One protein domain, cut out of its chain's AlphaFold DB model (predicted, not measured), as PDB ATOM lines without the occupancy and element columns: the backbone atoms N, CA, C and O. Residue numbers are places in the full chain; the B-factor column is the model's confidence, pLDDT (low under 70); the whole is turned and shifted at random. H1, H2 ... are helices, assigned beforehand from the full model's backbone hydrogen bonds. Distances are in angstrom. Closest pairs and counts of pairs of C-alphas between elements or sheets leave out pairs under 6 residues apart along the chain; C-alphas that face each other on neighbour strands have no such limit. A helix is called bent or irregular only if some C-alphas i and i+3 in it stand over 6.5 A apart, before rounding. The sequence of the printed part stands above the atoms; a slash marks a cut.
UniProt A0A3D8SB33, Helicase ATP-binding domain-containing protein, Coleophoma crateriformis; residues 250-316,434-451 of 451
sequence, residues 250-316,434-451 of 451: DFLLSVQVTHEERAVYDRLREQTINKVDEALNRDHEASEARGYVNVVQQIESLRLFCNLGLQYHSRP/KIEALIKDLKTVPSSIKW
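Overview. This is residues 250 to 316 and 434 to 451 of the 451 residues of the protein "Helicase ATP-binding domain-containing protein" of Coleophoma crateriformis (UniProt A0A3D8SB33). A long helical hairpin, H2 side by side with H1, has a short helix, H3, beyond its open end; H2 kinks there and its last residues turn aside. The tail, residues 443 to 450, stands free. The printed part has 85 residues, with three named helices in the order H1, H2, H3, which hold 60 of them, and no named strand; its class is all helix, and it is only just loose, close to extended, with a radius of gyration of the C-alphas of 17.8 A and spans of 59 by 28 by 25 A.

Arrangement. H2, residues 288 to 314, is irregular, with C-alphas 307 and 310 9.5 A apart, and has a kink of 118 degrees near residue 308. It touches H1, residues 259 to 280, at a shallow tilt of 9 degrees, opposite ways; the closest C-alphas, of Ala 279 and Gly 291, are 5.5 A apart. With residues 306 to 309 alone it touches H3, residues 434 to 444; the closest C-alphas, of Asn 307 and Lys 434, are 6.2 A apart. H1 and H3 are apart. Every O i to N i+4 pair is within hydrogen-bond range in H1 and H3, and 18 of 23 in H2.

Along the chain. H2 spans 31.8 A and H1 31.4 A, from C-alpha 259 at (172.880, 190.490, 150.497). H3 spans 15.6 A, to C-alpha 444 at (160.361, 178.215, 132.261).

Size, cuts and confidence. Residues 317 to 433 are not printed; C-alphas 316 and 434 are 22.0 A apart across the cut. The link H1 to H2 is short. The pLDDT is under 70 at residues 279, 282 to 297, 312 to 316 and 447 to 451.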
ATOM      1  N   ASP A 250     146.984 181.500 139.880       83.62
ATOM      2  CA  ASP A 250     147.827 182.544 140.449       83.62
ATOM      3  C   ASP A 250     149.033 181.896 141.136       83.62
ATOM      4  O   ASP A 250     148.873 181.020 141.987       83.62
ATOM      5  N   PHE A 251     150.240 182.326 140.767       81.06
ATOM      6  CA  PHE A 251     151.487 181.851 141.362       81.06
ATOM      7  C   PHE A 251     152.136 182.981 142.158       81.06
ATOM      8  O   PHE A 251     152.378 184.066 141.631       81.06
ATOM      9  N   LEU A 252     152.424 182.728 143.436       86.12
ATOM     10  CA  LEU A 252     153.161 183.660 144.285       86.12
ATOM     11  C   LEU A 252     154.616 183.204 144.386       86.12
ATOM     12  O   LEU A 252     154.917 182.216 145.054       86.12
ATOM     13  N   LEU A 253     155.515 183.940 143.737       83.62
ATOM     14  CA  LEU A 253     156.948 183.662 143.756       83.62
ATOM     15  C   LEU A 253     157.653 184.604 144.732       83.62
ATOM     16  O   LEU A 253     157.664 185.823 144.553       83.62
ATOM     17  N   SER A 254     158.248 184.031 145.777       88.44
ATOM     18  CA  SER A 254     159.089 184.782 146.706       88.44
ATOM     19  C   SER A 254     160.480 184.973 146.100       88.44
ATOM     20  O   SER A 254     161.156 183.999 145.768       88.44
ATOM     21  N   VAL A 255     160.900 186.229 145.953       88.81
ATOM     22  CA  VAL A 255     162.222 186.587 145.427       88.81
ATOM     23  C   VAL A 255     163.195 186.753 146.587       88.81
ATOM     24  O   VAL A 255     162.964 187.562 147.486       88.81
ATOM     25  N   GLN A 256     164.301 186.012 146.545       86.94
ATOM     26  CA  GLN A 256     165.431 186.226 147.444       86.94
ATOM     27  C   GLN A 256     166.301 187.343 146.872       86.94
ATOM     28  O   GLN A 256     166.874 187.188 145.798       86.94
ATOM     29  N   VAL A 257     166.356 188.476 147.570       88.31
ATOM     30  CA  VAL A 257     167.241 189.592 147.213       88.31
ATOM     31  C   VAL A 257     168.678 189.275 147.616       88.31
ATOM     32  O   VAL A 257     168.904 188.578 148.610       88.31
ATOM     33  N   THR A 258     169.659 189.786 146.871       89.69
ATOM     34  CA  THR A 258     171.070 189.620 147.243       89.69
ATOM     35  C   THR A 258     171.370 190.299 148.579       89.69
ATOM     36  O   THR A 258     170.669 191.217 149.016       89.69
ATOM     37  N   HIS A 259     172.445 189.867 149.244       90.00
ATOM     38  CA  HIS A 259     172.880 190.490 150.497       90.00
ATOM     39  C   HIS A 259     173.177 191.990 150.322       90.00
ATOM     40  O   HIS A 259     172.848 192.800 151.188       90.00
ATOM     41  N   GLU A 260     173.739 192.363 149.174       87.06
ATOM     42  CA  GLU A 260     174.054 193.745 148.813       87.06
ATOM     43  C   GLU A 260     172.783 194.588 148.647       87.06
ATOM     44  O   GLU A 260     172.663 195.653 149.258       87.06
ATOM     45  N   GLU A 261     171.796 194.095 147.890       87.69
ATOM     46  CA  GLU A 261     170.501 194.764 147.735       87.69
ATOM     47  C   GLU A 261     169.765 194.884 149.071       87.69
ATOM     48  O   GLU A 261     169.205 195.937 149.375       87.69
ATOM     49  N   ARG A 262     169.800 193.829 149.895       91.25
ATOM     50  CA  ARG A 262     169.191 193.822 151.230       91.25
ATOM     51  C   ARG A 262     169.787 194.909 152.116       91.25
ATOM     52  O   ARG A 262     169.040 195.690 152.696       91.25
ATOM     53  N   ALA A 263     171.115 194.998 152.168       89.38
ATOM     54  CA  ALA A 263     171.808 195.984 152.986       89.38
ATOM     55  C   ALA A 263     171.471 197.425 152.570       89.38
ATOM     56  O   ALA A 263     171.319 198.296 153.425       89.38
ATOM     57  N   VAL A 264     171.350 197.696 151.265       84.88
ATOM     58  CA  VAL A 264     170.947 199.020 150.762       84.88
ATOM     59  C   VAL A 264     169.476 199.303 151.070       84.88
ATOM     60  O   VAL A 264     169.156 200.392 151.548       84.88
ATOM     61  N   TYR A 265     168.591 198.328 150.852       89.31
ATOM     62  CA  TYR A 265     167.172 198.461 151.165       89.31
ATOM     63  C   TYR A 265     166.942 198.762 152.646       89.31
ATOM     64  O   TYR A 265     166.135 199.630 152.967       89.31
ATOM     65  N   ASP A 266     167.654 198.087 153.551       90.50
ATOM     66  CA  ASP A 266     167.518 198.309 154.992       90.50
ATOM     67  C   ASP A 266     167.922 199.728 155.397       90.50
ATOM     68  O   ASP A 266     167.190 200.378 156.143       90.50
ATOM     69  N   ARG A 267     168.997 200.269 154.810       85.19
ATOM     70  CA  ARG A 267     169.381 201.675 155.017       85.19
ATOM     71  C   ARG A 267     168.319 202.646 154.506       85.19
ATOM     72  O   ARG A 267     167.967 203.590 155.209       85.19
ATOM     73  N   LEU A 268     167.790 202.421 153.299       80.62
ATOM     74  CA  LEU A 268     166.713 203.250 152.746       80.62
ATOM     75  C   LEU A 268     165.459 203.175 153.622       80.62
ATOM     76  O   LEU A 268     164.840 204.197 153.903       80.62
ATOM     77  N   ARG A 269     165.114 201.977 154.101       88.75
ATOM     78  CA  ARG A 269     163.969 201.739 154.979       88.75
ATOM     79  C   ARG A 269     164.102 202.496 156.296       88.75
ATOM     80  O   ARG A 269     163.137 203.134 156.705       88.75
ATOM     81  N   GLU A 270     165.260 202.449 156.948       88.31
ATOM     82  CA  GLU A 270     165.510 203.206 158.182       88.31
ATOM     83  C   GLU A 270     165.396 204.717 157.955       88.31
ATOM     84  O   GLU A 270     164.723 205.412 158.717       88.31
ATOM     85  N   GLN A 271     165.965 205.231 156.861       79.19
ATOM     86  CA  GLN A 271     165.824 206.642 156.491       79.19
ATOM     87  C   GLN A 271     164.364 207.033 156.229       79.19
ATOM     88  O   GLN A 271     163.934 208.111 156.639       79.19
ATOM     89  N   THR A 272     163.598 206.177 155.548       78.56
ATOM     90  CA  THR A 272     162.165 206.378 155.320       78.56
ATOM     91  C   THR A 272     161.405 206.437 156.639       78.56
ATOM     92  O   THR A 272     160.624 207.365 156.814       78.56
ATOM     93  N   ILE A 273     161.654 205.510 157.572       85.62
ATOM     94  CA  ILE A 273     161.003 205.496 158.894       85.62
ATOM     95  C   ILE A 273     161.257 206.820 159.621       85.62
ATOM     96  O   ILE A 273     160.300 207.498 159.982       85.62
ATOM     97  N   ASN A 274     162.517 207.254 159.713       82.81
ATOM     98  CA  ASN A 274     162.864 208.504 160.395       82.81
ATOM     99  C   ASN A 274     162.157 209.722 159.772       82.81
ATOM    100  O   ASN A 274     161.610 210.557 160.486       82.81
ATOM    101  N   LYS A 275     162.105 209.811 158.435       72.94
ATOM    102  CA  LYS A 275     161.408 210.903 157.730       72.94
ATOM    103  C   LYS A 275     159.894 210.883 157.942       72.94
ATOM    104  O   LYS A 275     159.272 211.943 157.956       72.94
ATOM    105  N   VAL A 276     159.295 209.695 158.045       79.38
ATOM    106  CA  VAL A 276     157.862 209.533 158.322       79.38
ATOM    107  C   VAL A 276     157.565 209.965 159.756       79.38
ATOM    108  O   VAL A 276     156.662 210.772 159.957       79.38
ATOM    109  N   ASP A 277     158.361 209.517 160.726       81.81
ATOM    110  CA  ASP A 277     158.208 209.886 162.137       81.81
ATOM    111  C   ASP A 277     158.382 211.400 162.345       81.81
ATOM    112  O   ASP A 277     157.583 212.040 163.030       81.81
ATOM    113  N   GLU A 278     159.369 212.015 161.687       75.62
ATOM    114  CA  GLU A 278     159.537 213.473 161.678       75.62
ATOM    115  C   GLU A 278     158.332 214.209 161.079       75.62
ATOM    116  O   GLU A 278     158.001 215.307 161.527       75.62
ATOM    117  N   ALA A 279     157.692 213.650 160.050       69.38
ATOM    118  CA  ALA A 279     156.525 214.255 159.415       69.38
ATOM    119  C   ALA A 279     155.259 214.126 160.275       69.38
ATOM    120  O   ALA A 279     154.422 215.026 160.234       69.38
ATOM    121  N   LEU A 280     155.131 213.045 161.051       71.50
ATOM    122  CA  LEU A 280     154.017 212.811 161.974       71.50
ATOM    123  C   LEU A 280     154.114 213.664 163.248       71.50
ATOM    124  O   LEU A 280     153.086 214.013 163.816       71.50
ATOM    125  N   ASN A 281     155.328 214.035 163.669       72.06
ATOM    126  CA  ASN A 281     155.568 214.809 164.892       72.06
ATOM    127  C   ASN A 281     155.551 216.344 164.706       72.06
ATOM    128  O   ASN A 281     155.768 217.070 165.675       72.06
ATOM    129  N   ARG A 282     155.337 216.879 163.491       64.50
ATOM    130  CA  ARG A 282     155.223 218.337 163.260       64.50
ATOM    131  C   ARG A 282     153.777 218.803 163.478       64.50
ATOM    132  O   ARG A 282     152.879 218.320 162.798       64.50
ATOM    133  N   ASP A 283     153.587 219.763 164.388       52.31
ATOM    134  CA  ASP A 283     152.285 220.263 164.865       52.31
ATOM    135  C   ASP A 283     151.263 220.677 163.777       52.31
ATOM    136  O   ASP A 283     151.586 221.150 162.683       52.31
ATOM    137  N   HIS A 284     149.992 220.518 164.156       54.88
ATOM    138  CA  HIS A 284     148.818 220.168 163.345       54.88
ATOM    139  C   HIS A 284     148.160 221.226 162.434       54.88
ATOM    140  O   HIS A 284     147.148 220.910 161.816       54.88
ATOM    141  N   GLU A 285     148.648 222.460 162.279       50.22
ATOM    142  CA  GLU A 285     147.742 223.517 161.767       50.22
ATOM    143  C   GLU A 285     147.843 223.896 160.273       50.22
ATOM    144  O   GLU A 285     146.991 224.639 159.790       50.22
ATOM    145  N   ALA A 286     148.794 223.376 159.476       44.78
ATOM    146  CA  ALA A 286     148.863 223.769 158.048       44.78
ATOM    147  C   ALA A 286     149.451 222.758 157.034       44.78
ATOM    148  O   ALA A 286     149.628 223.117 155.866       44.78
ATOM    149  N   SER A 287     149.790 221.517 157.421       49.38
ATOM    150  CA  SER A 287     150.689 220.675 156.600       49.38
ATOM    151  C   SER A 287     150.327 219.185 156.459       49.38
ATOM    152  O   SER A 287     151.176 218.410 156.015       49.38
ATOM    153  N   GLU A 288     149.093 218.753 156.741       49.69
ATOM    154  CA  GLU A 288     148.711 217.329 156.605       49.69
ATOM    155  C   GLU A 288     148.858 216.803 155.162       49.69
ATOM    156  O   GLU A 288     149.420 215.731 154.933       49.69
ATOM    157  N   ALA A 289     148.460 217.597 154.159       45.44
ATOM    158  CA  ALA A 289     148.568 217.202 152.751       45.44
ATOM    159  C   ALA A 289     150.028 217.075 152.271       45.44
ATOM    160  O   ALA A 289     150.347 216.178 151.494       45.44
ATOM    161  N   ARG A 290     150.940 217.940 152.745       46.31
ATOM    162  CA  ARG A 290     152.375 217.859 152.400       46.31
ATOM    163  C   ARG A 290     153.070 216.709 153.130       46.31
ATOM    164  O   ARG A 290     153.941 216.076 152.539       46.31
ATOM    165  N   GLY A 291     152.669 216.429 154.372       53.03
ATOM    166  CA  GLY A 291     153.150 215.279 155.139       53.03
ATOM    167  C   GLY A 291     152.802 213.965 154.446       53.03
ATOM    168  O   GLY A 291     153.696 213.183 154.142       53.03
ATOM    169  N   TYR A 292     151.531 213.768 154.082       54.66
ATOM    170  CA  TYR A 292     151.075 212.552 153.401       54.66
ATOM    171  C   TYR A 292     151.743 212.345 152.032       54.66
ATOM    172  O   TYR A 292     152.210 211.246 151.733       54.66
ATOM    173  N   VAL A 293     151.855 213.405 151.220       53.03
ATOM    174  CA  VAL A 293     152.549 213.344 149.919       53.03
ATOM    175  C   VAL A 293     154.021 212.957 150.096       53.03
ATOM    176  O   VAL A 293     154.521 212.128 149.340       53.03
ATOM    177  N   ASN A 294     154.701 213.478 151.122       63.19
ATOM    178  CA  ASN A 294     156.084 213.104 151.421       63.19
ATOM    179  C   ASN A 294     156.199 211.629 151.855       63.19
ATOM    180  O   ASN A 294     157.084 210.922 151.380       63.19
ATOM    181  N   VAL A 295     155.281 211.126 152.690       69.69
ATOM    182  CA  VAL A 295     155.265 209.712 153.120       69.69
ATOM    183  C   VAL A 295     155.074 208.763 151.933       69.69
ATOM    184  O   VAL A 295     155.823 207.795 151.797       69.69
ATOM    185  N   VAL A 296     154.113 209.044 151.044       69.19
ATOM    186  CA  VAL A 296     153.865 208.218 149.849       69.19
ATOM    187  C   VAL A 296     155.097 208.178 148.944       69.19
ATOM    188  O   VAL A 296     155.486 207.097 148.507       69.19
ATOM    189  N   GLN A 297     155.769 209.318 148.748       67.19
ATOM    190  CA  GLN A 297     157.026 209.384 147.997       67.19
ATOM    191  C   GLN A 297     158.129 208.521 148.624       67.19
ATOM    192  O   GLN A 297     158.847 207.831 147.903       67.19
ATOM    193  N   GLN A 298     158.254 208.497 149.958       71.94
ATOM    194  CA  GLN A 298     159.242 207.630 150.610       71.94
ATOM    195  C   GLN A 298     158.913 206.137 150.431       71.94
ATOM    196  O   GLN A 298     159.809 205.336 150.165       71.94
ATOM    197  N   ILE A 299     157.637 205.747 150.541       80.31
ATOM    198  CA  ILE A 299     157.200 204.358 150.299       80.31
ATOM    199  C   ILE A 299     157.493 203.952 148.852       80.31
ATOM    200  O   ILE A 299     157.905 202.826 148.574       80.31
ATOM    201  N   GLU A 300     157.298 204.868 147.917       74.50
ATOM    202  CA  GLU A 300     157.566 204.634 146.512       74.50
ATOM    203  C   GLU A 300     159.046 204.470 146.190       74.50
ATOM    204  O   GLU A 300     159.392 203.566 145.431       74.50
ATOM    205  N   SER A 301     159.930 205.241 146.824       75.94
ATOM    206  CA  SER A 301     161.375 205.010 146.739       75.94
ATOM    207  C   SER A 301     161.745 203.575 147.125       75.94
ATOM    208  O   SER A 301     162.513 202.929 146.411       75.94
ATOM    209  N   LEU A 302     161.140 203.032 148.189       82.50
ATOM    210  CA  LEU A 302     161.342 201.633 148.584       82.50
ATOM    211  C   LEU A 302     160.810 200.657 147.525       82.50
ATOM    212  O   LEU A 302     161.489 199.686 147.190       82.50
ATOM    213  N   ARG A 303     159.618 200.912 146.965       85.19
ATOM    214  CA  ARG A 303     159.027 200.078 145.898       85.19
ATOM    215  C   ARG A 303     159.881 200.084 144.632       85.19
ATOM    216  O   ARG A 303     160.047 199.037 144.009       85.19
ATOM    217  N   LEU A 304     160.414 201.244 144.260       76.06
ATOM    218  CA  LEU A 304     161.261 201.412 143.090       76.06
ATOM    219  C   LEU A 304     162.607 200.711 143.288       76.06
ATOM    220  O   LEU A 304     163.047 200.002 142.387       76.06
ATOM    221  N   PHE A 305     163.208 200.816 144.477       82.56
ATOM    222  CA  PHE A 305     164.402 200.044 144.821       82.56
ATOM    223  C   PHE A 305     164.154 198.536 144.692       82.56
ATOM    224  O   PHE A 305     164.962 197.836 144.094       82.56
ATOM    225  N   CYS A 306     163.011 198.018 145.158       85.44
ATOM    226  CA  CYS A 306     162.677 196.598 144.978       85.44
ATOM    227  C   CYS A 306     162.601 196.154 143.501       85.44
ATOM    228  O   CYS A 306     162.683 194.956 143.235       85.44
ATOM    229  N   ASN A 307     162.404 197.079 142.555       83.38
ATOM    230  CA  ASN A 307     162.390 196.785 141.121       83.38
ATOM    231  C   ASN A 307     163.769 196.979 140.468       83.38
ATOM    232  O   ASN A 307     164.155 196.164 139.637       83.38
ATOM    233  N   LEU A 308     164.491 198.046 140.832       79.12
ATOM    234  CA  LEU A 308     165.747 198.469 140.194       79.12
ATOM    235  C   LEU A 308     167.016 197.990 140.917       79.12
ATOM    236  O   LEU A 308     168.112 198.124 140.377       79.12
ATOM    237  N   GLY A 309     166.900 197.464 142.134       83.94
ATOM    238  CA  GLY A 309     168.030 196.990 142.929       83.94
ATOM    239  C   GLY A 309     169.122 198.048 143.090       83.94
ATOM    240  O   GLY A 309     168.854 199.235 143.293       83.94
ATOM    241  N   LEU A 310     170.379 197.626 142.953       79.69
ATOM    242  CA  LEU A 310     171.550 198.502 143.090       79.69
ATOM    243  C   LEU A 310     171.607 199.627 142.037       79.69
ATOM    244  O   LEU A 310     172.214 200.665 142.295       79.69
ATOM    245  N   GLN A 311     170.912 199.475 140.906       71.56
ATOM    246  CA  GLN A 311     170.835 200.487 139.843       71.56
ATOM    247  C   GLN A 311     169.971 201.697 140.239       71.56
ATOM    248  O   GLN A 311     169.967 202.714 139.549       71.56
ATOM    249  N   TYR A 312     169.265 201.633 141.374       65.81
ATOM    250  CA  TYR A 312     168.472 202.743 141.903       65.81
ATOM    251  C   TYR A 312     169.279 204.050 142.057       65.81
ATOM    252  O   TYR A 312     168.749 205.125 141.783       65.81
ATOM    253  N   HIS A 313     170.562 203.966 142.437       53.75
ATOM    254  CA  HIS A 313     171.437 205.133 142.659       53.75
ATOM    255  C   HIS A 313     172.089 205.671 141.373       53.75
ATOM    256  O   HIS A 313     172.694 206.737 141.392       53.75
ATOM    257  N   SER A 314     171.944 204.976 140.239       46.91
ATOM    258  CA  SER A 314     172.325 205.502 138.918       46.91
ATOM    259  C   SER A 314     171.342 206.573 138.421       46.91
ATOM    260  O   SER A 314     171.581 207.226 137.405       46.91
ATOM    261  N   ARG A 315     170.231 206.780 139.141       41.19
ATOM    262  CA  ARG A 315     169.321 207.911 138.958       41.19
ATOM    263  C   ARG A 315     169.938 209.139 139.643       41.19
ATOM    264  O   ARG A 315     170.395 208.997 140.773       41.19
ATOM    265  N   PRO A 316     169.945 210.335 139.023       38.50
ATOM    266  CA  PRO A 316     170.471 211.533 139.672       38.50
ATOM    267  C   PRO A 316     169.797 211.726 141.035       38.50
ATOM    268  O   PRO A 316     168.582 211.929 141.109       38.50
ATOM    269  N   LYS A 434     164.915 190.833 141.412       87.50
ATOM    270  CA  LYS A 434     163.520 190.702 140.976       87.50
ATOM    271  C   LYS A 434     163.387 190.516 139.464       87.50
ATOM    272  O   LYS A 434     162.542 189.740 139.023       87.50
ATOM    273  N   ILE A 435     164.220 191.199 138.681       87.25
ATOM    274  CA  ILE A 435     164.251 191.073 137.222       87.25
ATOM    275  C   ILE A 435     164.884 189.741 136.823       87.25
ATOM    276  O   ILE A 435     164.358 189.061 135.947       87.25
ATOM    277  N   GLU A 436     165.948 189.313 137.504       87.31
ATOM    278  CA  GLU A 436     166.537 187.988 137.284       87.31
ATOM    279  C   GLU A 436     165.540 186.864 137.573       87.31
ATOM    280  O   GLU A 436     165.396 185.941 136.767       87.31
ATOM    281  N   ALA A 437     164.803 186.965 138.684       87.31
ATOM    282  CA  ALA A 437     163.748 186.016 139.025       87.31
ATOM    283  C   ALA A 437     162.641 185.986 137.959       87.31
ATOM    284  O   ALA A 437     162.231 184.901 137.549       87.31
ATOM    285  N   LEU A 438     162.213 187.152 137.461       86.62
ATOM    286  CA  LEU A 438     161.215 187.254 136.395       86.62
ATOM    287  C   LEU A 438     161.710 186.638 135.080       86.62
ATOM    288  O   LEU A 438     160.996 185.855 134.466       86.62
ATOM    289  N   ILE A 439     162.936 186.945 134.649       86.31
ATOM    290  CA  ILE A 439     163.519 186.383 133.421       86.31
ATOM    291  C   ILE A 439     163.655 184.865 133.537       86.31
ATOM    292  O   ILE A 439     163.398 184.141 132.573       86.31
ATOM    293  N   LYS A 440     164.069 184.368 134.707       86.31
ATOM    294  CA  LYS A 440     164.151 182.933 134.970       86.31
ATOM    295  C   LYS A 440     162.776 182.281 134.855       86.31
ATOM    296  O   LYS A 440     162.676 181.254 134.194       86.31
ATOM    297  N   ASP A 441     161.747 182.886 135.440       83.69
ATOM    298  CA  ASP A 441     160.375 182.379 135.382       83.69
ATOM    299  C   ASP A 441     159.835 182.374 133.944       83.69
ATOM    300  O   ASP A 441     159.428 181.328 133.443       83.69
ATOM    301  N   LEU A 442     159.977 183.486 133.215       82.75
ATOM    302  CA  LEU A 442     159.575 183.602 131.807       82.75
ATOM    303  C   LEU A 442     160.226 182.535 130.915       82.75
ATOM    304  O   LEU A 442     159.575 182.009 130.017       82.75
ATOM    305  N   LYS A 443     161.487 182.171 131.178       83.19
ATOM    306  CA  LYS A 443     162.187 181.095 130.453       83.19
ATOM    307  C   LYS A 443     161.649 179.695 130.761       83.19
ATOM    308  O   LYS A 443     161.885 178.783 129.973       83.19
ATOM    309  N   THR A 444     160.978 179.502 131.895       81.81
ATOM    310  CA  THR A 444     160.361 178.215 132.261       81.81
ATOM    311  C   THR A 444     158.945 178.047 131.719       81.81
ATOM    312  O   THR A 444     158.437 176.926 131.689       81.81
ATOM    313  N   VAL A 445     158.314 179.130 131.256       74.38
ATOM    314  CA  VAL A 445     156.968 179.081 130.685       74.38
ATOM    315  C   VAL A 445     157.023 178.549 129.244       74.38
ATOM    316  O   VAL A 445     157.798 179.055 128.432       74.38
ATOM    317  N   PRO A 446     156.211 177.533 128.890       74.62
ATOM    318  CA  PRO A 446     156.126 177.034 127.521       74.62
ATOM    319  C   PRO A 446     155.742 178.140 126.533       74.62
ATOM    320  O   PRO A 446     154.834 178.927 126.798       74.62
ATOM    321  N   SER A 447     156.349 178.134 125.345       69.44
ATOM    322  CA  SER A 447     156.082 179.100 124.264       69.44
ATOM    323  C   SER A 447     154.628 179.126 123.768       69.44
ATOM    324  O   SER A 447     154.238 180.040 123.046       69.44
ATOM    325  N   SER A 448     153.814 178.140 124.153       62.19
ATOM    326  CA  SER A 448     152.383 178.063 123.848       62.19
ATOM    327  C   SER A 448     151.500 178.932 124.751       62.19
ATOM    328  O   SER A 448     150.316 179.080 124.458       62.19
ATOM    329  N   ILE A 449     152.024 179.474 125.857       62.72
ATOM    330  CA  ILE A 449     151.275 180.352 126.763       62.72
ATOM    331  C   ILE A 449     151.548 181.802 126.356       62.72
ATOM    332  O   ILE A 449     152.648 182.316 126.554       62.72
ATOM    333  N   LYS A 450     150.542 182.451 125.759       54.12
ATOM    334  CA  LYS A 450     150.568 183.895 125.495       54.12
ATOM    335  C   LYS A 450     150.262 184.647 126.793       54.12
ATOM    336  O   LYS A 450     149.324 184.273 127.498       54.12
ATOM    337  N   TRP A 451     151.088 185.649 127.084       50.41
ATOM    338  CA  TRP A 451     150.967 186.550 128.231       50.41
ATOM    339  C   TRP A 451     149.934 187.643 127.988       50.41
ATOM    340  O   TRP A 451     149.865 188.119 126.831       50.41
TER     341      TRP A 451